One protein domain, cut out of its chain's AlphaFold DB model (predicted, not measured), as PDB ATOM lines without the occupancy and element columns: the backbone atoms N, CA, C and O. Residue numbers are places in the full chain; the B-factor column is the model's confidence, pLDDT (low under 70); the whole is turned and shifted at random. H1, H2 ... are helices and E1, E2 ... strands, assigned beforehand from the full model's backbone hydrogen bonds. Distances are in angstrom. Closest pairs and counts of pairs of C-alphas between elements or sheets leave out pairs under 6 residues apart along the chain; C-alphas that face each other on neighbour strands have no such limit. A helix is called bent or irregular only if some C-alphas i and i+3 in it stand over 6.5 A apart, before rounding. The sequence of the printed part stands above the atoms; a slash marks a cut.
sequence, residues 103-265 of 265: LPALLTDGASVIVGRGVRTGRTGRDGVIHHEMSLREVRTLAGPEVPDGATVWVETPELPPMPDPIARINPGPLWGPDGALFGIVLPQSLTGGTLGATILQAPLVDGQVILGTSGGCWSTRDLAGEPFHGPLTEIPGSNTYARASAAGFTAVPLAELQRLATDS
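AT A GLANCE: This is residues 103 to 265 of the 265 residues of an uncharacterized protein of Polymorphospora rubra (UniProt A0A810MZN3). One long antiparallel sheet folds back on itself at E1, and the strands E3, E2, E1, E4 and E5 make a small, only partly closed barrel in which E3 comes round to E5. E6, E8 and E7 carry the sheet on away from it; H4 packs on E6 and the last part of E2, with H1 at its side, while a long loop, residues 157 to 180, reaches far from the body. The printed part has 163 residues, in the order H1 E1 E2 E3 E4 H2 E5 E6 E7 H3 E8 H4, and its class is mixed, helices and strands. The sheet runs E3 E2 E1 E4 E5 E6 E8 E7. The whole is compact, with a radius of gyration of the C-alphas of 14.8 A, and spans 42 by 36 by 28 A.

IN THESE COORDINATES: Find C-alpha 103 at (4.045, 23.081, 56.177), where H1, residues 103 to 108, begins. E1, residues 112 to 126, runs 22.7 A and bends by 115 degrees at residue 115; E2, residues 130 to 143, runs 27.6 A and bends by 98 degrees at residue 140. Then come E3, residues 152 to 156; E4, 181 to 187, 18.5 A; H2, 189 to 192; and E5, 199 to 206, 21.9 A. Read on to E6, residues 209 to 213; E7, 227 to 229; H3, 241 to 246; E8, 250 to 254; and H4, 255 to 263, which ends at C-alpha 263 (3.997, 31.788, 51.231).

HOW THE PARTS SIT: The sheet is strongly twisted, a folded sheet, bent back into two leaves: E3 E2 face E4 E5 E6 E8 E7, with E1 as the hinge. E1 E2 E3 form a meander, each strand the antiparallel neighbour of the one before, and with E4 beside E1 a Greek key. Look for N 134 and O 153, 2.8 A, between E2 and E3; N 117 and O 137, 2.8 A, between E1 and E2; N 114 and O 184, 2.8 A, between E1 and E4; N 185 and O 201, 2.8 A, between E4 and E5. E5 is staggered, pairing with E6 over residues 205 to 206, where N 209 and O 206 are 2.8 A apart. Within hydrogen-bond range are also N 210 and O 253, 2.8 A, between E6 and E8, and N 252 and O 227, 2.8 A, between E8 and E7. The closest C-alphas of E3 and E5, Trp 154 and Thr 199, are 4.4 A apart. H4 is on the sheet, its Ala 262 C-alpha 5.8 A from that of Ala 143 in E2. H1 is on the sheet too and touches H4, the closest C-alphas being Pro 104 and Ala 262, 6.4 A, the same way at a shallow tilt of 34 degrees, only just short of steep. H2, only just on the sheet with 5 pairs of C-alphas within 10 A, and H3 only graze it. In H1, H3 and H4 every O i to N i+4 pair is within hydrogen-bond range; H2 is too short for one.

THE WHOLE: The C-alphas farthest apart, Pro 164 and Asp 264, are 42.8 A apart. The printed part has no cut. The links E3 to E4, E6 to E7 and E7 to H3 are long. Mean pLDDT of the printed part is 85.6; residues 158 to 173, 215 to 218, 236 to 240, 244 and 265 are under 70.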
ATOM      1  N   LEU A 103       3.341  22.521  57.329       91.19
ATOM      2  CA  LEU A 103       4.045  23.081  56.177       91.19
ATOM      3  C   LEU A 103       4.922  24.300  56.539       91.19
ATOM      4  O   LEU A 103       6.097  24.271  56.162       91.19
ATOM      5  N   PRO A 104       4.451  25.290  57.325       91.81
ATOM      6  CA  PRO A 104       5.286  26.407  57.781       91.81
ATOM      7  C   PRO A 104       6.519  25.962  58.578       91.81
ATOM      8  O   PRO A 104       7.623  26.473  58.377       91.81
ATOM      9  N   ALA A 105       6.353  24.964  59.454       90.94
ATOM     10  CA  ALA A 105       7.455  24.422  60.246       90.94
ATOM     11  C   ALA A 105       8.521  23.773  59.350       90.94
ATOM     12  O   ALA A 105       9.704  24.081  59.472       90.94
ATOM     13  N   LEU A 106       8.105  22.948  58.381       93.19
ATOM     14  CA  LEU A 106       9.031  22.328  57.428       93.19
ATOM     15  C   LEU A 106       9.782  23.368  56.586       93.19
ATOM     16  O   LEU A 106      10.971  23.197  56.326       93.19
ATOM     17  N   LEU A 107       9.106  24.438  56.161       95.44
ATOM     18  CA  LEU A 107       9.728  25.530  55.408       95.44
ATOM     19  C   LEU A 107      10.768  26.282  56.248       95.44
ATOM     20  O   LEU A 107      11.867  26.535  55.756       95.44
ATOM     21  N   THR A 108      10.456  26.571  57.517       95.12
ATOM     22  CA  THR A 108      11.401  27.177  58.478       95.12
ATOM     23  C   THR A 108      12.654  26.317  58.646       95.12
ATOM     24  O   THR A 108      13.770  26.832  58.716       95.12
ATOM     25  N   ASP A 109      12.469  25.000  58.632       94.50
ATOM     26  CA  ASP A 109      13.534  24.009  58.746       94.50
ATOM     27  C   ASP A 109      14.323  23.804  57.428       94.50
ATOM     28  O   ASP A 109      15.318  23.075  57.390       94.50
ATOM     29  N   GLY A 110      13.931  24.472  56.338       96.50
ATOM     30  CA  GLY A 110      14.648  24.475  55.060       96.50
ATOM     31  C   GLY A 110      14.117  23.495  54.013       96.50
ATOM     32  O   GLY A 110      14.827  23.195  53.050       96.50
ATOM     33  N   ALA A 111      12.895  22.983  54.175       97.06
ATOM     34  CA  ALA A 111      12.204  22.267  53.107       97.06
ATOM     35  C   ALA A 111      11.838  23.200  51.939       97.06
ATOM     36  O   ALA A 111      11.726  24.415  52.099       97.06
ATOM     37  N   SER A 112      11.582  22.610  50.772       97.94
ATOM     38  CA  SER A 112      11.076  23.321  49.594       97.94
ATOM     39  C   SER A 112       9.724  22.771  49.172       97.94
ATOM     40  O   SER A 112       9.537  21.557  49.104       97.94
ATOM     41  N   VAL A 113       8.798  23.652  48.810       97.31
ATOM     42  CA  VAL A 113       7.526  23.274  48.186       97.31
ATOM     43  C   VAL A 113       7.644  23.466  46.685       97.31
ATOM     44  O   VAL A 113       8.038  24.538  46.227       97.31
ATOM     45  N   ILE A 114       7.293  22.442  45.911       97.81
ATOM     46  CA  ILE A 114       7.438  22.437  44.456       97.81
ATOM     47  C   ILE A 114       6.180  21.928  43.755       97.81
ATOM     48  O   ILE A 114       5.392  21.154  44.304       97.81
ATOM     49  N   VAL A 115       6.064  22.290  42.482       98.00
ATOM     50  CA  VAL A 115       5.331  21.505  41.485       98.00
ATOM     51  C   VAL A 115       6.273  21.098  40.364       98.00
ATOM     52  O   VAL A 115       7.268  21.776  40.107       98.00
ATOM     53  N   GLY A 116       5.967  19.993  39.698       97.12
ATOM     54  CA  GLY A 116       6.743  19.527  38.557       97.12
ATOM     55  C   GLY A 116       6.287  18.155  38.094       97.12
ATOM     56  O   GLY A 116       5.159  17.733  38.361       97.12
ATOM     57  N   ARG A 117       7.184  17.445  37.416       96.25
ATOM     58  CA  ARG A 117       6.986  16.076  36.943       96.25
ATOM     59  C   ARG A 117       8.032  15.142  37.524       96.25
ATOM     60  O   ARG A 117       9.230  15.413  37.457       96.25
ATOM     61  N   GLY A 118       7.578  14.019  38.058       93.81
ATOM     62  CA  GLY A 118       8.428  12.958  38.575       93.81
ATOM     63  C   GLY A 118       8.708  11.874  37.539       93.81
ATOM     64  O   GLY A 118       7.790  11.366  36.897       93.81
ATOM     65  N   VAL A 119       9.971  11.463  37.406       93.06
ATOM     66  CA  VAL A 119      10.367  10.304  36.592       93.06
ATOM     67  C   VAL A 119      11.257   9.377  37.412       93.06
ATOM     68  O   VAL A 119      12.320   9.775  37.881       93.06
ATOM     69  N   ARG A 120      10.865   8.108  37.566       90.69
ATOM     70  CA  ARG A 120      11.717   7.110  38.240       90.69
ATOM     71  C   ARG A 120      13.003   6.873  37.463       90.69
ATOM     72  O   ARG A 120      12.969   6.624  36.259       90.69
ATOM     73  N   THR A 121      14.123   6.835  38.178       93.06
ATOM     74  CA  THR A 121      15.430   6.496  37.587       93.06
ATOM     75  C   THR A 121      15.669   4.984  37.539       93.06
ATOM     76  O   THR A 121      16.550   4.505  36.830       93.06
ATOM     77  N   GLY A 122      14.880   4.215  38.298       90.12
ATOM     78  CA  GLY A 122      15.064   2.776  38.495       90.12
ATOM     79  C   GLY A 122      16.066   2.433  39.600       90.12
ATOM     80  O   GLY A 122      16.204   1.257  39.935       90.12
ATOM     81  N   ARG A 123      16.727   3.432  40.199       93.19
ATOM     82  CA  ARG A 123      17.589   3.222  41.363       93.19
ATOM     83  C   ARG A 123      16.754   3.053  42.626       93.19
ATOM     84  O   ARG A 123      15.711   3.685  42.814       93.19
ATOM     85  N   THR A 124      17.232   2.165  43.486       91.69
ATOM     86  CA  THR A 124      16.662   1.894  44.800       91.69
ATOM     87  C   THR A 124      17.702   2.181  45.871       91.69
ATOM     88  O   THR A 124      18.901   1.994  45.659       91.69
ATOM     89  N   GLY A 125      17.228   2.680  47.004       90.75
ATOM     90  CA  GLY A 125      18.027   3.013  48.175       90.75
ATOM     91  C   GLY A 125      17.386   2.400  49.410       90.75
ATOM     92  O   GLY A 125      16.204   2.046  49.389       90.75
ATOM     93  N   ARG A 126      18.173   2.227  50.473       89.62
ATOM     94  CA  ARG A 126      17.668   1.737  51.753       89.62
ATOM     95  C   ARG A 126      18.415   2.373  52.920       89.62
ATOM     96  O   ARG A 126      19.638   2.308  52.975       89.62
ATOM     97  N   ASP A 127      17.654   2.888  53.870       83.44
ATOM     98  CA  ASP A 127      18.093   3.498  55.130       83.44
ATOM     99  C   ASP A 127      17.120   3.122  56.264       83.44
ATOM    100  O   ASP A 127      16.653   3.943  57.041       83.44
ATOM    101  N   GLY A 128      16.793   1.829  56.339       79.31
ATOM    102  CA  GLY A 128      15.761   1.286  57.229       79.31
ATOM    103  C   GLY A 128      14.439   1.025  56.508       79.31
ATOM    104  O   GLY A 128      13.771   0.042  56.819       79.31
ATOM    105  N   VAL A 129      14.131   1.799  55.465       79.50
ATOM    106  CA  VAL A 129      12.991   1.584  54.557       79.50
ATOM    107  C   VAL A 129      13.443   1.644  53.096       79.50
ATOM    108  O   VAL A 129      14.523   2.155  52.791       79.50
ATOM    109  N   ILE A 130      12.666   1.059  52.176       84.31
ATOM    110  CA  ILE A 130      12.979   1.153  50.745       84.31
ATOM    111  C   ILE A 130      12.615   2.535  50.226       84.31
ATOM    112  O   ILE A 130      11.513   3.037  50.438       84.31
ATOM    113  N   HIS A 131      13.531   3.085  49.444       88.88
ATOM    114  CA  HIS A 131      13.321   4.295  48.684       88.88
ATOM    115  C   HIS A 131      13.504   4.046  47.189       88.88
ATOM    116  O   HIS A 131      14.348   3.251  46.753       88.88
ATOM    117  N   HIS A 132      12.736   4.779  46.393       90.62
ATOM    118  CA  HIS A 132      12.920   4.875  44.952       90.62
ATOM    119  C   HIS A 132      13.444   6.257  44.592       90.62
ATOM    120  O   HIS A 132      12.871   7.266  44.994       90.62
ATOM    121  N   GLU A 133      14.524   6.298  43.817       94.06
ATOM    122  CA  GLU A 133      15.038   7.562  43.306       94.06
ATOM    123  C   GLU A 133      14.163   8.051  42.146       94.06
ATOM    124  O   GLU A 133      13.761   7.294  41.246       94.06
ATOM    125  N   MET A 134      13.897   9.348  42.170       94.31
ATOM    126  CA  MET A 134      13.131  10.071  41.177       94.31
ATOM    127  C   MET A 134      13.936  11.277  40.701       94.31
ATOM    128  O   MET A 134      14.509  12.005  41.505       94.31
ATOM    129  N   SER A 135      13.964  11.490  39.389       96.69
ATOM    130  CA  SER A 135      14.417  12.736  38.781       96.69
ATOM    131  C   SER A 135      13.211  13.649  38.591       96.69
ATOM    132  O   SER A 135      12.170  13.213  38.089       96.69
ATOM    133  N   LEU A 136      13.357  14.898  39.013       97.69
ATOM    134  CA  LEU A 136      12.358  15.940  38.867       97.69
ATOM    135  C   LEU A 136      12.563  16.688  37.549       97.69
ATOM    136  O   LEU A 136      13.697  16.937  37.140       97.69
ATOM    137  N   ARG A 137      11.462  17.024  36.883       97.75
ATOM    138  CA  ARG A 137      11.425  17.775  35.625       97.75
ATOM    139  C   ARG A 137      10.389  18.885  35.690       97.75
ATOM    140  O   ARG A 137       9.414  18.753  36.424       97.75
ATOM    141  N   GLU A 138      10.565  19.924  34.880       97.69
ATOM    142  CA  GLU A 138       9.665  21.082  34.812       97.69
ATOM    143  C   GLU A 138       9.411  21.673  36.210       97.69
ATOM    144  O   GLU A 138       8.283  22.014  36.570       97.69
ATOM    145  N   VAL A 139      10.465  21.720  37.033       98.25
ATOM    146  CA  VAL A 139      10.341  22.091  38.444       98.25
ATOM    147  C   VAL A 139      10.058  23.578  38.581       98.25
ATOM    148  O   VAL A 139      10.763  24.422  38.029       98.25
ATOM    149  N   ARG A 140       9.046  23.896  39.384       98.12
ATOM    150  CA  ARG A 140       8.786  25.243  39.881       98.12
ATOM    151  C   ARG A 140       8.720  25.206  41.399       98.12
ATOM    152  O   ARG A 140       7.773  24.655  41.962       98.12
ATOM    153  N   THR A 141       9.701  25.826  42.047       98.12
ATOM    154  CA  THR A 141       9.664  26.076  43.490       98.12
ATOM    155  C   THR A 141       8.615  27.140  43.797       98.12
ATOM    156  O   THR A 141       8.631  28.230  43.230       98.12
ATOM    157  N   LEU A 142       7.675  26.793  44.671       97.06
ATOM    158  CA  LEU A 142       6.625  27.680  45.168       97.06
ATOM    159  C   LEU A 142       7.058  28.404  46.446       97.06
ATOM    160  O   LEU A 142       6.712  29.567  46.618       97.06
ATOM    161  N   ALA A 143       7.810  27.721  47.316       97.31
ATOM    162  CA  ALA A 143       8.349  28.261  48.563       97.31
ATOM    163  C   ALA A 143       9.607  27.491  49.003       97.31
ATOM    164  O   ALA A 143       9.801  26.336  48.611       97.31
ATOM    165  N   GLY A 144      10.429  28.119  49.846       97.19
ATOM    166  CA  GLY A 144      11.683  27.552  50.352       97.19
ATOM    167  C   GLY A 144      12.862  27.665  49.372       97.19
ATOM    168  O   GLY A 144      12.786  28.412  48.391       97.19
ATOM    169  N   PRO A 145      13.975  26.953  49.633       98.00
ATOM    170  CA  PRO A 145      15.145  26.945  48.759       98.00
ATOM    171  C   PRO A 145      14.832  26.462  47.335       98.00
ATOM    172  O   PRO A 145      13.964  25.610  47.126       98.00
ATOM    173  N   GLU A 146      15.563  26.975  46.345       98.06
ATOM    174  CA  GLU A 146      15.384  26.581  44.946       98.06
ATOM    175  C   GLU A 146      15.699  25.090  44.733       98.06
ATOM    176  O   GLU A 146      16.733  24.585  45.177       98.06
ATOM    177  N   VAL A 147      14.808  24.391  44.023       98.25
ATOM    178  CA  VAL A 147      15.014  23.008  43.582       98.25
ATOM    179  C   VAL A 147      15.185  23.039  42.065       98.25
ATOM    180  O   VAL A 147      14.224  23.357  41.362       98.25
ATOM    181  N   PRO A 148      16.382  22.739  41.538       98.06
ATOM    182  CA  PRO A 148      16.637  22.870  40.115       98.06
ATOM    183  C   PRO A 148      15.951  21.767  39.309       98.06
ATOM    184  O   PRO A 148      15.718  20.651  39.786       98.06
ATOM    185  N   ASP A 149      15.704  22.063  38.035       97.81
ATOM    186  CA  ASP A 149      15.306  21.051  37.067       97.81
ATOM    187  C   ASP A 149      16.367  19.942  36.965       97.81
ATOM    188  O   ASP A 149      17.573  20.201  36.997       97.81
ATOM    189  N   GLY A 150      15.929  18.687  36.877       97.25
ATOM    190  CA  GLY A 150      16.812  17.520  36.886       97.25
ATOM    191  C   GLY A 150      17.266  17.060  38.276       97.25
ATOM    192  O   GLY A 150      17.939  16.029  38.356       97.25
ATOM    193  N   ALA A 151      16.887  17.754  39.359       98.12
ATOM    194  CA  ALA A 151      17.196  17.330  40.726       98.12
ATOM    195  C   ALA A 151      16.739  15.887  41.000       98.12
ATOM    196  O   ALA A 151      15.677  15.448  40.550       98.12
ATOM    197  N   THR A 152      17.542  15.145  41.761       97.75
ATOM    198  CA  THR A 152      17.218  13.785  42.203       97.75
ATOM    199  C   THR A 152      16.752  13.792  43.649       97.75
ATOM    200  O   THR A 152      17.442  14.327  44.516       97.75
ATOM    201  N   VAL A 153      15.617  13.156  43.908       96.81
ATOM    202  CA  VAL A 153      15.022  13.015  45.241       96.81
ATOM    203  C   VAL A 153      14.639  11.565  45.499       96.81
ATOM    204  O   VAL A 153      14.396  10.790  44.570       96.81
ATOM    205  N   TRP A 154      14.566  11.198  46.772       95.06
ATOM    206  CA  TRP A 154      14.161   9.866  47.202       95.06
ATOM    207  C   TRP A 154      12.725   9.856  47.691       95.06
ATOM    208  O   TRP A 154      12.322  10.657  48.531       95.06
ATOM    209  N   VAL A 155      11.957   8.916  47.165       90.62
ATOM    210  CA  VAL A 155      10.565   8.712  47.538       90.62
ATOM    211  C   VAL A 155      10.488   7.475  48.413       90.62
ATOM    212  O   VAL A 155      10.859   6.381  47.972       90.62
ATOM    213  N   GLU A 156      10.020   7.638  49.645       84.69
ATOM    214  CA  GLU A 156       9.787   6.510  50.541       84.69
ATOM    215  C   GLU A 156       8.707   5.603  49.947       84.69
ATOM    216  O   GLU A 156       7.628   6.045  49.545       84.69
ATOM    217  N   THR A 157       9.013   4.315  49.851       75.62
ATOM    218  CA  THR A 157       8.065   3.295  49.410       75.62
ATOM    219  C   THR A 157       8.008   2.249  50.506       75.62
ATOM    220  O   THR A 157       8.861   1.358  50.538       75.62
ATOM    221  N   PRO A 158       7.054   2.361  51.444       64.50
ATOM    222  CA  PRO A 158       6.981   1.411  52.534       64.50
ATOM    223  C   PRO A 158       6.712   0.018  51.952       64.50
ATOM    224  O   PRO A 158       5.658  -0.232  51.364       64.50
ATOM    225  N   GLU A 159       7.677  -0.897  52.104       59.91
ATOM    226  CA  GLU A 159       7.453  -2.335  51.933       59.91
ATOM    227  C   GLU A 159       6.601  -2.797  53.112       59.91
ATOM    228  O   GLU A 159       7.096  -3.353  54.092       59.91
ATOM    229  N   LEU A 160       5.301  -2.514  53.061       55.69
ATOM    230  CA  LEU A 160       4.390  -3.153  53.992       55.69
ATOM    231  C   LEU A 160       4.292  -4.624  53.569       55.69
ATOM    232  O   LEU A 160       4.001  -4.891  52.396       55.69
ATOM    233  N   PRO A 161       4.524  -5.592  54.481       53.62
ATOM    234  CA  PRO A 161       4.137  -6.964  54.199       53.62
ATOM    235  C   PRO A 161       2.653  -6.970  53.803       53.62
ATOM    236  O   PRO A 161       1.917  -6.077  54.238       53.62
ATOM    237  N   PRO A 162       2.191  -7.934  52.986       53.22
ATOM    238  CA  PRO A 162       0.771  -8.105  52.707       53.22
ATOM    239  C   PRO A 162       0.059  -8.394  54.033       53.22
ATOM    240  O   PRO A 162      -0.029  -9.533  54.482       53.22
ATOM    241  N   MET A 163      -0.350  -7.335  54.725       50.62
ATOM    242  CA  MET A 163      -0.983  -7.425  56.024       50.62
ATOM    243  C   MET A 163      -2.446  -7.804  55.800       50.62
ATOM    244  O   MET A 163      -3.088  -7.245  54.910       50.62
ATOM    245  N   PRO A 164      -2.991  -8.723  56.610       51.09
ATOM    246  CA  PRO A 164      -4.403  -9.081  56.547       51.09
ATOM    247  C   PRO A 164      -5.323  -7.959  57.053       51.09
ATOM    248  O   PRO A 164      -6.538  -8.078  56.923       51.09
ATOM    249  N   ASP A 165      -4.768  -6.884  57.628       46.56
ATOM    250  CA  ASP A 165      -5.539  -5.803  58.224       46.56
ATOM    251  C   ASP A 165      -5.556  -4.548  57.328       46.56
ATOM    252  O   ASP A 165      -4.514  -3.909  57.134       46.56
ATOM    253  N   PRO A 166      -6.725  -4.151  56.794       48.66
ATOM    254  CA  PRO A 166      -6.859  -2.951  55.983       48.66
ATOM    255  C   PRO A 166      -6.616  -1.653  56.769       48.66
ATOM    256  O   PRO A 166      -6.688  -0.597  56.153       48.66
ATOM    257  N   ILE A 167      -6.380  -1.674  58.091       41.97
ATOM    258  CA  ILE A 167      -6.315  -0.479  58.961       41.97
ATOM    259  C   ILE A 167      -4.887   0.053  59.219       41.97
ATOM    260  O   ILE A 167      -4.739   1.181  59.687       41.97
ATOM    261  N   ALA A 168      -3.821  -0.631  58.791       44.19
ATOM    262  CA  ALA A 168      -2.460  -0.063  58.801       44.19
ATOM    263  C   ALA A 168      -2.269   0.984  57.666       44.19
ATOM    264  O   ALA A 168      -1.524   0.779  56.709       44.19
ATOM    265  N   ARG A 169      -3.018   2.095  57.750       51.44
ATOM    266  CA  ARG A 169      -3.332   3.088  56.698       51.44
ATOM    267  C   ARG A 169      -2.584   4.418  56.865       51.44
ATOM    268  O   ARG A 169      -3.223   5.457  56.937       51.44
ATOM    269  N   ILE A 170      -1.256   4.434  56.971       53.38
ATOM    270  CA  ILE A 170      -0.567   5.701  57.330       53.38
ATOM    271  C   ILE A 170       0.137   6.368  56.141       53.38
ATOM    272  O   ILE A 170       0.415   7.564  56.174       53.38
ATOM    273  N   ASN A 171       0.365   5.648  55.041       56.16
ATOM    274  CA  ASN A 171       0.941   6.264  53.855       56.16
ATOM    275  C   ASN A 171       0.308   5.676  52.587       56.16
ATOM    276  O   ASN A 171       0.577   4.513  52.250       56.16
ATOM    277  N   PRO A 172      -0.515   6.451  51.855       52.19
ATOM    278  CA  PRO A 172      -1.058   6.062  50.566       52.19
ATOM    279  C   PRO A 172       0.030   6.125  49.498       52.19
ATOM    280  O   PRO A 172      -0.300   6.495  48.387       52.19
ATOM    281  N   GLY A 173       1.281   5.775  49.842       62.34
ATOM    282  CA  GLY A 173       2.455   5.616  49.000       62.34
ATOM    283  C   GLY A 173       2.655   6.702  47.947       62.34
ATOM    284  O   GLY A 173       2.023   7.756  47.945       62.34
ATOM    285  N   PRO A 174       3.578   6.466  47.018       71.56
ATOM    286  CA  PRO A 174       3.805   7.422  45.959       71.56
ATOM    287  C   PRO A 174       2.765   7.262  44.846       71.56
ATOM    288  O   PRO A 174       2.855   6.366  44.007       71.56
ATOM    289  N   LEU A 175       1.775   8.152  44.838       80.19
ATOM    290  CA  LEU A 175       0.864   8.357  43.711       80.19
ATOM    291  C   LEU A 175       1.336   9.535  42.858       80.19
ATOM    292  O   LEU A 175       1.936  10.487  43.365       80.19
ATOM    293  N   TRP A 176       1.035   9.476  41.564       83.56
ATOM    294  CA  TRP A 176       1.301  10.546  40.610       83.56
ATOM    295  C   TRP A 176       0.028  10.987  39.899       83.56
ATOM    296  O   TRP A 176      -0.908  10.204  39.701       83.56
ATOM    297  N   GLY A 177       0.018  12.252  39.483       85.69
ATOM    298  CA  GLY A 177      -0.957  12.744  38.524       85.69
ATOM    299  C   GLY A 177      -0.704  12.150  37.136       85.69
ATOM    300  O   GLY A 177       0.307  11.462  36.916       85.69
ATOM    301  N   PRO A 178      -1.604  12.419  36.179       86.12
ATOM    302  CA  PRO A 178      -1.355  12.146  34.772       86.12
ATOM    303  C   PRO A 178       0.029  12.658  34.351       86.12
ATOM    304  O   PRO A 178       0.475  13.723  34.782       86.12
ATOM    305  N   ASP A 179       0.734  11.864  33.547       88.12
ATOM    306  CA  ASP A 179       2.050  12.204  32.994       88.12
ATOM    307  C   ASP A 179       3.144  12.531  34.035       88.12
ATOM    308  O   ASP A 179       4.109  13.248  33.741       88.12
ATOM    309  N   GLY A 180       2.995  12.022  35.263       91.81
ATOM    310  CA  GLY A 180       3.959  12.209  36.350       91.81
ATOM    311  C   GLY A 180       3.843  13.551  37.073       91.81
ATOM    312  O   GLY A 180       4.726  13.864  37.873       91.81
ATOM    313  N   ALA A 181       2.800  14.344  36.805       95.62
ATOM    314  CA  ALA A 181       2.584  15.629  37.467       95.62
ATOM    315  C   ALA A 181       2.413  15.457  38.985       95.62
ATOM    316  O   ALA A 181       1.653  14.602  39.454       95.62
ATOM    317  N   LEU A 182       3.125  16.276  39.758       95.38
ATOM    318  CA  LEU A 182       3.129  16.196  41.213       95.38
ATOM    319  C   LEU A 182       3.230  17.562  41.883       95.38
ATOM    320  O   LEU A 182       3.800  18.518  41.349       95.38
ATOM    321  N   PHE A 183       2.696  17.598  43.096       96.06
ATOM    322  CA  PHE A 183       3.054  18.529  44.152       96.06
ATOM    323  C   PHE A 183       4.034  17.826  45.093       96.06
ATOM    324  O   PHE A 183       3.872  16.635  45.377       96.06
ATOM    325  N   GLY A 184       5.050  18.542  45.567       94.75
ATOM    326  CA  GLY A 184       6.117  17.960  46.372       94.75
ATOM    327  C   GLY A 184       6.579  18.856  47.510       94.75
ATOM    328  O   GLY A 184       6.723  20.060  47.329       94.75
ATOM    329  N   ILE A 185       6.876  18.247  48.656       95.62
ATOM    330  CA  ILE A 185       7.628  18.851  49.757       95.62
ATOM    331  C   ILE A 185       8.983  18.147  49.799       95.62
ATOM    332  O   ILE A 185       9.074  16.988  50.212       95.62
ATOM    333  N   VAL A 186      10.019  18.823  49.310       97.00
ATOM    334  CA  VAL A 186      11.392  18.316  49.276       97.00
ATOM    335  C   VAL A 186      12.047  18.596  50.621       97.00
ATOM    336  O   VAL A 186      12.196  19.748  51.022       97.00
ATOM    337  N   LEU A 187      12.438  17.531  51.312       95.69
ATOM    338  CA  LEU A 187      13.107  17.577  52.603       95.69
ATOM    339  C   LEU A 187      14.612  17.375  52.379       95.69
ATOM    340  O   LEU A 187      15.007  16.318  51.870       95.69
ATOM    341  N   PRO A 188      15.479  18.338  52.736       96.56
ATOM    342  CA  PRO A 188      16.914  18.120  52.656       96.56
ATOM    343  C   PRO A 188      17.342  17.015  53.628       96.56
ATOM    344  O   PRO A 188      16.704  16.758  54.650       96.56
ATOM    345  N   GLN A 189      18.472  16.378  53.321       93.69
ATOM    346  CA  GLN A 189      19.007  15.260  54.104       93.69
ATOM    347  C   GLN A 189      19.190  15.598  55.595       93.69
ATOM    348  O   GLN A 189      19.017  14.739  56.457       93.69
ATOM    349  N   SER A 190      19.511  16.856  55.910       93.12
ATOM    350  CA  SER A 190      19.652  17.344  57.285       93.12
ATOM    351  C   SER A 190      18.371  17.219  58.112       93.12
ATOM    352  O   SER A 190      18.471  17.047  59.322       93.12
ATOM    353  N   LEU A 191      17.188  17.273  57.485       90.44
ATOM    354  CA  LEU A 191      15.898  17.127  58.175       90.44
ATOM    355  C   LEU A 191      15.452  15.679  58.317       90.44
ATOM    356  O   LEU A 191      14.796  15.313  59.293       90.44
ATOM    357  N   THR A 192      15.793  14.845  57.341       86.81
ATOM    358  CA  THR A 192      15.386  13.438  57.348       86.81
ATOM    359  C   THR A 192      16.296  12.605  58.243       86.81
ATOM    360  O   THR A 192      15.866  11.580  58.767       86.81
ATOM    361  N   GLY A 193      17.554  13.025  58.418       86.31
ATOM    362  CA  GLY A 193      18.589  12.223  59.070       86.31
ATOM    363  C   GLY A 193      18.971  10.967  58.275       86.31
ATOM    364  O   GLY A 193      19.730  10.137  58.776       86.31
ATOM    365  N   GLY A 194      18.444  10.816  57.053       85.56
ATOM    366  CA  GLY A 194      18.683   9.673  56.180       85.56
ATOM    367  C   GLY A 194      20.051   9.727  55.503       85.56
ATOM    368  O   GLY A 194      20.749  10.744  55.507       85.56
ATOM    369  N   THR A 195      20.455   8.623  54.877       90.81
ATOM    370  CA  THR A 195      21.749   8.521  54.168       90.81
ATOM    371  C   THR A 195      21.629   8.704  52.657       90.81
ATOM    372  O   THR A 195      22.645   8.833  51.975       90.81
ATOM    373  N   LEU A 196      20.404   8.713  52.126       89.69
ATOM    374  CA  LEU A 196      20.150   8.671  50.687       89.69
ATOM    375  C   LEU A 196      20.225  10.053  50.019       89.69
ATOM    376  O   LEU A 196      20.513  10.141  48.828       89.69
ATOM    377  N   GLY A 197      20.051  11.136  50.777       93.75
ATOM    378  CA  GLY A 197      20.030  12.511  50.274       93.75
ATOM    379  C   GLY A 197      18.688  13.180  50.564       93.75
ATOM    380  O   GLY A 197      18.038  12.851  51.555       93.75
ATOM    381  N   ALA A 198      18.280  14.121  49.711       96.31
ATOM    382  CA  ALA A 198      16.975  14.764  49.833       96.31
ATOM    383  C   ALA A 198      15.844  13.757  49.574       96.31
ATOM    384  O   ALA A 198      15.899  12.986  48.609       96.31
ATOM    385  N   THR A 199      14.811  13.784  50.411       94.25
ATOM    386  CA  THR A 199      13.591  12.999  50.207       94.25
ATOM    387  C   THR A 199      12.448  13.906  49.776       94.25
ATOM    388  O   THR A 199      12.536  15.130  49.871       94.25
ATOM    389  N   ILE A 200      11.375  13.322  49.257       93.75
ATOM    390  CA  ILE A 200      10.189  14.073  48.861       93.75
ATOM    391  C   ILE A 200       8.931  13.414  49.419       93.75
ATOM    392  O   ILE A 200       8.702  12.215  49.249       93.75
ATOM    393  N   LEU A 201       8.095  14.226  50.062       91.25
ATOM    394  CA  LEU A 201       6.691  13.904  50.281       91.25
ATOM    395  C   LEU A 201       5.944  14.403  49.051       91.25
ATOM    396  O   LEU A 201       5.970  15.598  48.773       91.25
ATOM    397  N   GLN A 202       5.277  13.521  48.313       92.12
ATOM    398  CA  GLN A 202       4.599  13.904  47.072       92.12
ATOM    399  C   GLN A 202       3.113  13.553  47.066       92.12
ATOM    400  O   GLN A 202       2.690  12.586  47.704       92.12
ATOM    401  N   ALA A 203       2.359  14.317  46.282       92.06
ATOM    402  CA  ALA A 203       0.957  14.087  45.979       92.06
ATOM    403  C   ALA A 203       0.688  14.327  44.480       92.06
ATOM    404  O   ALA A 203       1.346  15.179  43.870       92.06
ATOM    405  N   PRO A 204      -0.267  13.606  43.861       93.75
ATOM    406  CA  PRO A 204      -0.698  13.872  42.494       93.75
ATOM    407  C   PRO A 204      -1.156  15.317  42.297       93.75
ATOM    408  O   PRO A 204      -1.891  15.852  43.127       93.75
ATOM    409  N   LEU A 205      -0.776  15.913  41.167       95.12
ATOM    410  CA  LEU A 205      -1.317  17.190  40.705       95.12
ATOM    411  C   LEU A 205      -2.175  16.944  39.459       95.12
ATOM    412  O   LEU A 205      -1.675  16.431  38.458       95.12
ATOM    413  N   VAL A 206      -3.457  17.303  39.521       95.38
ATOM    414  CA  VAL A 206      -4.438  17.105  38.442       95.38
ATOM    415  C   VAL A 206      -5.217  18.398  38.252       95.38
ATOM    416  O   VAL A 206      -5.855  18.858  39.189       95.38
ATOM    417  N   ASP A 207      -5.139  19.016  37.072       95.00
ATOM    418  CA  ASP A 207      -5.898  20.232  36.725       95.00
ATOM    419  C   ASP A 207      -5.810  21.361  37.777       95.00
ATOM    420  O   ASP A 207      -6.786  22.035  38.103       95.00
ATOM    421  N   GLY A 208      -4.615  21.561  38.346       95.94
ATOM    422  CA  GLY A 208      -4.376  22.571  39.384       95.94
ATOM    423  C   GLY A 208      -4.881  22.188  40.781       95.94
ATOM    424  O   GLY A 208      -4.879  23.034  41.673       95.94
ATOM    425  N   GLN A 209      -5.287  20.936  40.985       96.94
ATOM    426  CA  GLN A 209      -5.695  20.365  42.266       96.94
ATOM    427  C   GLN A 209      -4.652  19.364  42.757       96.94
ATOM    428  O   GLN A 209      -4.198  18.499  42.005       96.94
ATOM    429  N   VAL A 210      -4.283  19.461  44.027       94.81
ATOM    430  CA  VAL A 210      -3.431  18.487  44.706       94.81
ATOM    431  C   VAL A 210      -4.319  17.433  45.345       94.81
ATOM    432  O   VAL A 210      -5.209  17.752  46.134       94.81
ATOM    433  N   ILE A 211      -4.095  16.175  44.975       93.19
ATOM    434  CA  ILE A 211      -4.952  15.065  45.382       93.19
ATOM    435  C   ILE A 211      -4.356  14.401  46.618       93.19
ATOM    436  O   ILE A 211      -3.312  13.754  46.554       93.19
ATOM    437  N   LEU A 212      -5.025  14.560  47.752       89.50
ATOM    438  CA  LEU A 212      -4.559  14.105  49.057       89.50
ATOM    439  C   LEU A 212      -5.440  12.955  49.552       89.50
ATOM    440  O   LEU A 212      -6.660  12.980  49.404       89.50
ATOM    441  N   GLY A 213      -4.825  11.917  50.120       83.81
ATOM    442  CA  GLY A 213      -5.566  10.806  50.721       83.81
ATOM    443  C   GLY A 213      -6.251  11.238  52.018       83.81
ATOM    444  O   GLY A 213      -5.643  11.909  52.849       83.81
ATOM    445  N   THR A 214      -7.498  10.819  52.223       77.00
ATOM    446  CA  THR A 214      -8.295  11.191  53.411       77.00
ATOM    447  C   THR A 214      -7.949  10.373  54.660       77.00
ATOM    448  O   THR A 214      -8.381  10.717  55.757       77.00
ATOM    449  N   SER A 215      -7.174   9.288  54.528       62.41
ATOM    450  CA  SER A 215      -6.950   8.293  55.588       62.41
ATOM    451  C   SER A 215      -6.100   8.759  56.776       62.41
ATOM    452  O   SER A 215      -5.780   7.939  57.633       62.41
ATOM    453  N   GLY A 216      -5.734  10.040  56.850       57.84
ATOM    454  CA  GLY A 216      -4.796  10.539  57.852       57.84
ATOM    455  C   GLY A 216      -3.362  10.094  57.555       57.84
ATOM    456  O   GLY A 216      -3.105   9.109  56.861       57.84
ATOM    457  N   GLY A 217      -2.402  10.889  58.011       69.19
ATOM    458  CA  GLY A 217      -0.986  10.746  57.689       69.19
ATOM    459  C   GLY A 217      -0.346  12.118  57.498       69.19
ATOM    460  O   GLY A 217      -0.897  13.136  57.907       69.19
ATOM    461  N   CYS A 218       0.806  12.165  56.823       68.06
ATOM    462  CA  CYS A 218       1.569  13.402  56.586       68.06
ATOM    463  C   CYS A 218       0.825  14.442  55.724       68.06
ATOM    464  O   CYS A 218       1.327  15.542  55.527       68.06
ATOM    465  N   TRP A 219      -0.362  14.082  55.236       75.44
ATOM    466  CA  TRP A 219      -1.210  14.833  54.319       75.44
ATOM    467  C   TRP A 219      -2.598  15.113  54.897       75.44
ATOM    468  O   TRP A 219      -3.560  15.205  54.141       75.44
ATOM    469  N   SER A 220      -2.734  15.199  56.225       82.69
ATOM    470  CA  SER A 220      -4.021  15.531  56.841       82.69
ATOM    471  C   SER A 220      -4.583  16.819  56.233       82.69
ATOM    472  O   SER A 220      -3.996  17.892  56.379       82.69
ATOM    473  N   THR A 221      -5.724  16.698  55.551       83.38
ATOM    474  CA  THR A 221      -6.457  17.820  54.949       83.38
ATOM    475  C   THR A 221      -7.459  18.439  55.912       83.38
ATOM    476  O   THR A 221      -8.330  19.193  55.484       83.38
ATOM    477  N   ARG A 222      -7.383  18.078  57.199       81.56
ATOM    478  CA  ARG A 222      -8.142  18.744  58.256       81.56
ATOM    479  C   ARG A 222      -7.811  20.236  58.139       81.56
ATOM    480  O   ARG A 222      -6.638  20.587  58.068       81.56
ATOM    481  N   ASP A 223      -8.841  21.060  57.986       85.00
ATOM    482  CA  ASP A 223      -8.758  22.523  57.837       85.00
ATOM    483  C   ASP A 223      -8.340  23.063  56.455       85.00
ATOM    484  O   ASP A 223      -8.206  24.274  56.286       85.00
ATOM    485  N   LEU A 224      -8.212  22.207  55.433       89.25
ATOM    486  CA  LEU A 224      -8.043  22.654  54.047       89.25
ATOM    487  C   LEU A 224      -9.387  22.718  53.321       89.25
ATOM    488  O   LEU A 224     -10.196  21.792  53.402       89.25
ATOM    489  N   ALA A 225      -9.598  23.783  52.545       91.62
ATOM    490  CA  ALA A 225     -10.705  23.847  51.598       91.62
ATOM    491  C   ALA A 225     -10.453  22.843  50.461       91.62
ATOM    492  O   ALA A 225      -9.584  23.056  49.615       91.62
ATOM    493  N   GLY A 226     -11.194  21.738  50.456       92.50
ATOM    494  CA  GLY A 226     -11.073  20.704  49.438       92.50
ATOM    495  C   GLY A 226     -12.377  19.954  49.209       92.50
ATOM    496  O   GLY A 226     -13.266  19.950  50.057       92.50
ATOM    497  N   GLU A 227     -12.465  19.312  48.051       95.50
ATOM    498  CA  GLU A 227     -13.646  18.580  47.588       95.50
ATOM    499  C   GLU A 227     -13.301  17.102  47.355       95.50
ATOM    500  O   GLU A 227     -12.148  16.785  47.052       95.50
ATOM    501  N   PRO A 228     -14.260  16.166  47.451       94.88
ATOM    502  CA  PRO A 228     -14.020  14.772  47.091       94.88
ATOM    503  C   PRO A 228     -13.510  14.621  45.648       94.88
ATOM    504  O   PRO A 228     -14.056  15.210  44.715       94.88
ATOM    505  N   PHE A 229     -12.484  13.791  45.447       92.88
ATOM    506  CA  PHE A 229     -11.913  13.509  44.129       92.88
ATOM    507  C   PHE A 229     -12.208  12.076  43.668       92.88
ATOM    508  O   PHE A 229     -11.991  11.111  44.402       92.88
ATOM    509  N   HIS A 230     -12.645  11.941  42.411       89.75
ATOM    510  CA  HIS A 230     -13.004  10.662  41.777       89.75
ATOM    511  C   HIS A 230     -12.310  10.425  40.423       89.75
ATOM    512  O   HIS A 230     -12.726   9.558  39.655       89.75
ATOM    513  N   GLY A 231     -11.282  11.211  40.093       86.81
ATOM    514  CA  GLY A 231     -10.575  11.109  38.816       86.81
ATOM    515  C   GLY A 231      -9.501  10.012  38.779       86.81
ATOM    516  O   GLY A 231      -9.193   9.389  39.799       86.81
ATOM    517  N   PRO A 232      -8.906   9.769  37.598       83.44
ATOM    518  CA  PRO A 232      -7.840   8.790  37.448       83.44
ATOM    519  C   PRO A 232      -6.553   9.269  38.129       83.44
ATOM    520  O   PRO A 232      -6.141  10.418  37.968       83.44
ATOM    521  N   LEU A 233      -5.879   8.361  38.836       84.44
ATOM    522  CA  LEU A 233      -4.527   8.561  39.357       84.44
ATOM    523  C   LEU A 233      -3.596   7.497  38.788       84.44
ATOM    524  O   LEU A 233      -4.018   6.378  38.493       84.44
ATOM    525  N   THR A 234      -2.316   7.839  38.660       82.06
ATOM    526  CA  THR A 234      -1.293   6.887  38.230       82.06
ATOM    527  C   THR A 234      -0.554   6.358  39.448       82.06
ATOM    528  O   THR A 234      -0.003   7.116  40.243       82.06
ATOM    529  N   GLU A 235      -0.523   5.038  39.591       74.88
ATOM    530  CA  GLU A 235       0.255   4.390  40.638       74.88
ATOM    531  C   GLU A 235       1.701   4.143  40.188       74.88
ATOM    532  O   GLU A 235       1.950   3.786  39.032       74.88
ATOM    533  N   ILE A 236       2.663   4.239  41.112       68.50
ATOM    534  CA  ILE A 236       3.982   3.648  40.878       68.50
ATOM    535  C   ILE A 236       3.825   2.123  40.743       68.50
ATOM    536  O   ILE A 236       3.333   1.475  41.669       68.50
ATOM    537  N   PRO A 237       4.278   1.515  39.627       68.88
ATOM    538  CA  PRO A 237       4.123   0.081  39.418       68.88
ATOM    539  C   PRO A 237       4.686  -0.747  40.577       68.88
ATOM    540  O   PRO A 237       5.872  -0.635  40.902       68.88
ATOM    541  N   GLY A 238       3.835  -1.607  41.145       66.44
ATOM    542  CA  GLY A 238       4.182  -2.548  42.211       66.44
ATOM    543  C   GLY A 238       3.993  -2.030  43.639       66.44
ATOM    544  O   GLY A 238       4.373  -2.733  44.570       66.44
ATOM    545  N   SER A 239       3.429  -0.835  43.832       68.19
ATOM    546  CA  SER A 239       3.310  -0.236  45.168       68.19
ATOM    547  C   SER A 239       1.993  -0.580  45.903       68.19
ATOM    548  O   SER A 239       1.899  -0.397  47.120       68.19
ATOM    549  N   ASN A 240       0.989  -1.120  45.194       69.88
ATOM    550  CA  ASN A 240      -0.397  -1.383  45.634       69.88
ATOM    551  C   ASN A 240      -1.050  -0.201  46.351       69.88
ATOM    552  O   ASN A 240      -1.857  -0.334  47.274       69.88
ATOM    553  N   THR A 241      -0.600   0.974  45.971       70.88
ATOM    554  CA  THR A 241      -0.779   2.197  46.714       70.88
ATOM    555  C   THR A 241      -2.149   2.807  46.467       70.88
ATOM    556  O   THR A 241      -2.800   3.266  47.410       70.88
ATOM    557  N   TYR A 242      -2.620   2.734  45.224       75.50
ATOM    558  CA  TYR A 242      -3.907   3.282  44.833       75.50
ATOM    559  C   TYR A 242      -5.048   2.583  45.573       75.50
ATOM    560  O   TYR A 242      -5.859   3.254  46.201       75.50
ATOM    561  N   ALA A 243      -5.048   1.245  45.594       72.56
ATOM    562  CA  ALA A 243      -6.084   0.447  46.254       72.56
ATOM    563  C   ALA A 243      -6.236   0.772  47.753       72.56
ATOM    564  O   ALA A 243      -7.347   0.761  48.284       72.56
ATOM    565  N   ARG A 244      -5.128   1.088  48.443       69.31
ATOM    566  CA  ARG A 244      -5.157   1.490  49.861       69.31
ATOM    567  C   ARG A 244      -5.748   2.883  50.034       69.31
ATOM    568  O   ARG A 244      -6.590   3.092  50.902       69.31
ATOM    569  N   ALA A 245      -5.302   3.821  49.207       72.75
ATOM    570  CA  ALA A 245      -5.706   5.215  49.281       72.75
ATOM    571  C   ALA A 245      -7.185   5.405  48.901       72.75
ATOM    572  O   ALA A 245      -7.937   6.074  49.608       72.75
ATOM    573  N   SER A 246      -7.639   4.718  47.850       79.38
ATOM    574  CA  SER A 246      -9.020   4.786  47.370       79.38
ATOM    575  C   SER A 246     -10.038   4.249  48.378       79.38
ATOM    576  O   SER A 246     -11.196   4.645  48.329       79.38
ATOM    577  N   ALA A 247      -9.629   3.369  49.301       79.50
ATOM    578  CA  ALA A 247     -10.521   2.817  50.322       79.50
ATOM    579  C   ALA A 247     -10.982   3.863  51.352       79.50
ATOM    580  O   ALA A 247     -12.041   3.696  51.955       79.50
ATOM    581  N   ALA A 248     -10.190   4.913  51.581       78.94
ATOM    582  CA  ALA A 248     -10.591   6.054  52.405       78.94
ATOM    583  C   ALA A 248     -11.148   7.211  51.559       78.94
ATOM    584  O   ALA A 248     -11.933   8.020  52.057       78.94
ATOM    585  N   GLY A 249     -10.767   7.269  50.283       87.50
ATOM    586  CA  GLY A 249     -11.113   8.343  49.366       87.50
ATOM    587  C   GLY A 249     -10.005   9.384  49.247       87.50
ATOM    588  O   GLY A 249      -8.965   9.325  49.910       87.50
ATOM    589  N   PHE A 250     -10.242  10.344  48.364       90.12
ATOM    590  CA  PHE A 250      -9.314  11.425  48.075       90.12
ATOM    591  C   PHE A 250     -10.013  12.771  48.200       90.12
ATOM    592  O   PHE A 250     -11.194  12.894  47.869       90.12
ATOM    593  N   THR A 251      -9.246  13.773  48.604       92.75
ATOM    594  CA  THR A 251      -9.639  15.179  48.618       92.75
ATOM    595  C   THR A 251      -8.786  15.928  47.601       92.75
ATOM    596  O   THR A 251      -7.558  15.874  47.658       92.75
ATOM    597  N   ALA A 252      -9.425  16.624  46.668       95.38
ATOM    598  CA  ALA A 252      -8.798  17.608  45.800       95.38
ATOM    599  C   ALA A 252      -8.719  18.946  46.540       95.38
ATOM    600  O   ALA A 252      -9.748  19.527  46.887       95.38
ATOM    601  N   VAL A 253      -7.499  19.421  46.783       95.94
ATOM    602  CA  VAL A 253      -7.234  20.743  47.362       95.94
ATOM    603  C   VAL A 253      -6.657  21.649  46.272       95.94
ATOM    604  O   VAL A 253      -5.683  21.250  45.625       95.94
ATOM    605  N   PRO A 254      -7.177  22.871  46.063       97.38
ATOM    606  CA  PRO A 254      -6.626  23.776  45.064       97.38
ATOM    607  C   PRO A 254      -5.150  24.074  45.331       97.38
ATOM    608  O   PRO A 254      -4.769  24.433  46.444       97.38
ATOM    609  N   LEU A 255      -4.310  24.007  44.295       96.69
ATOM    610  CA  LEU A 255      -2.885  24.329  44.416       96.69
ATOM    611  C   LEU A 255      -2.664  25.744  44.967       96.69
ATOM    612  O   LEU A 255      -1.733  25.962  45.732       96.69
ATOM    613  N   ALA A 256      -3.530  26.690  44.596       96.19
ATOM    614  CA  ALA A 256      -3.474  28.062  45.091       96.19
ATOM    615  C   ALA A 256      -3.611  28.144  46.621       96.19
ATOM    616  O   ALA A 256      -2.954  28.977  47.237       96.19
ATOM    617  N   GLU A 257      -4.405  27.261  47.232       95.00
ATOM    618  CA  GLU A 257      -4.576  27.218  48.684       95.00
ATOM    619  C   GLU A 257      -3.304  26.713  49.375       95.00
ATOM    620  O   GLU A 257      -2.817  27.334  50.319       95.00
ATOM    621  N   LEU A 258      -2.691  25.644  48.853       93.69
ATOM    622  CA  LEU A 258      -1.409  25.151  49.370       93.69
ATOM    623  C   LEU A 258      -0.265  26.140  49.130       93.69
ATOM    624  O   LEU A 258       0.623  26.271  49.970       93.69
ATOM    625  N   GLN A 259      -0.283  26.851  48.001       94.69
ATOM    626  CA  GLN A 259       0.692  27.896  47.713       94.69
ATOM    627  C   GLN A 259       0.563  29.049  48.710       94.69
ATOM    628  O   GLN A 259       1.580  29.491  49.231       94.69
ATOM    629  N   ARG A 260      -0.665  29.490  49.011       94.38
ATOM    630  CA  ARG A 260      -0.933  30.524  50.016       94.38
ATOM    631  C   ARG A 260      -0.388  30.120  51.386       94.38
ATOM    632  O   ARG A 260       0.354  30.882  51.991       94.38
ATOM    633  N   LEU A 261      -0.664  28.889  51.826       91.44
ATOM    634  CA  LEU A 261      -0.104  28.355  53.074       91.44
ATOM    635  C   LEU A 261       1.429  28.371  53.080       91.44
ATOM    636  O   LEU A 261       2.031  28.721  54.087       91.44
ATOM    637  N   ALA A 262       2.055  28.025  51.955       90.50
ATOM    638  CA  ALA A 262       3.508  27.992  51.834       90.50
ATOM    639  C   ALA A 262       4.163  29.387  51.805       90.50
ATOM    640  O   ALA A 262       5.328  29.513  52.167       90.50
ATOM    641  N   THR A 263       3.455  30.422  51.344       89.12
ATOM    642  CA  THR A 263       3.997  31.788  51.231       89.12
ATOM    643  C   THR A 263       3.677  32.681  52.420       89.12
ATOM    644  O   THR A 263       4.393  33.652  52.641       89.12
ATOM    645  N   ASP A 264       2.617  32.373  53.166       86.50
ATOM    646  CA  ASP A 264       2.203  33.133  54.353       86.50
ATOM    647  C   ASP A 264       2.988  32.716  55.623       86.50
ATOM    648  O   ASP A 264       2.702  33.214  56.712       86.50
ATOM    649  N   SER A 265       3.946  31.788  55.474       69.06
ATOM    650  CA  SER A 265       4.795  31.204  56.528       69.06
ATOM    651  C   SER A 265       6.018  32.050  56.875       69.06
ATOM    652  O   SER A 265       6.621  32.633  55.945       69.06
TER     653      SER A 265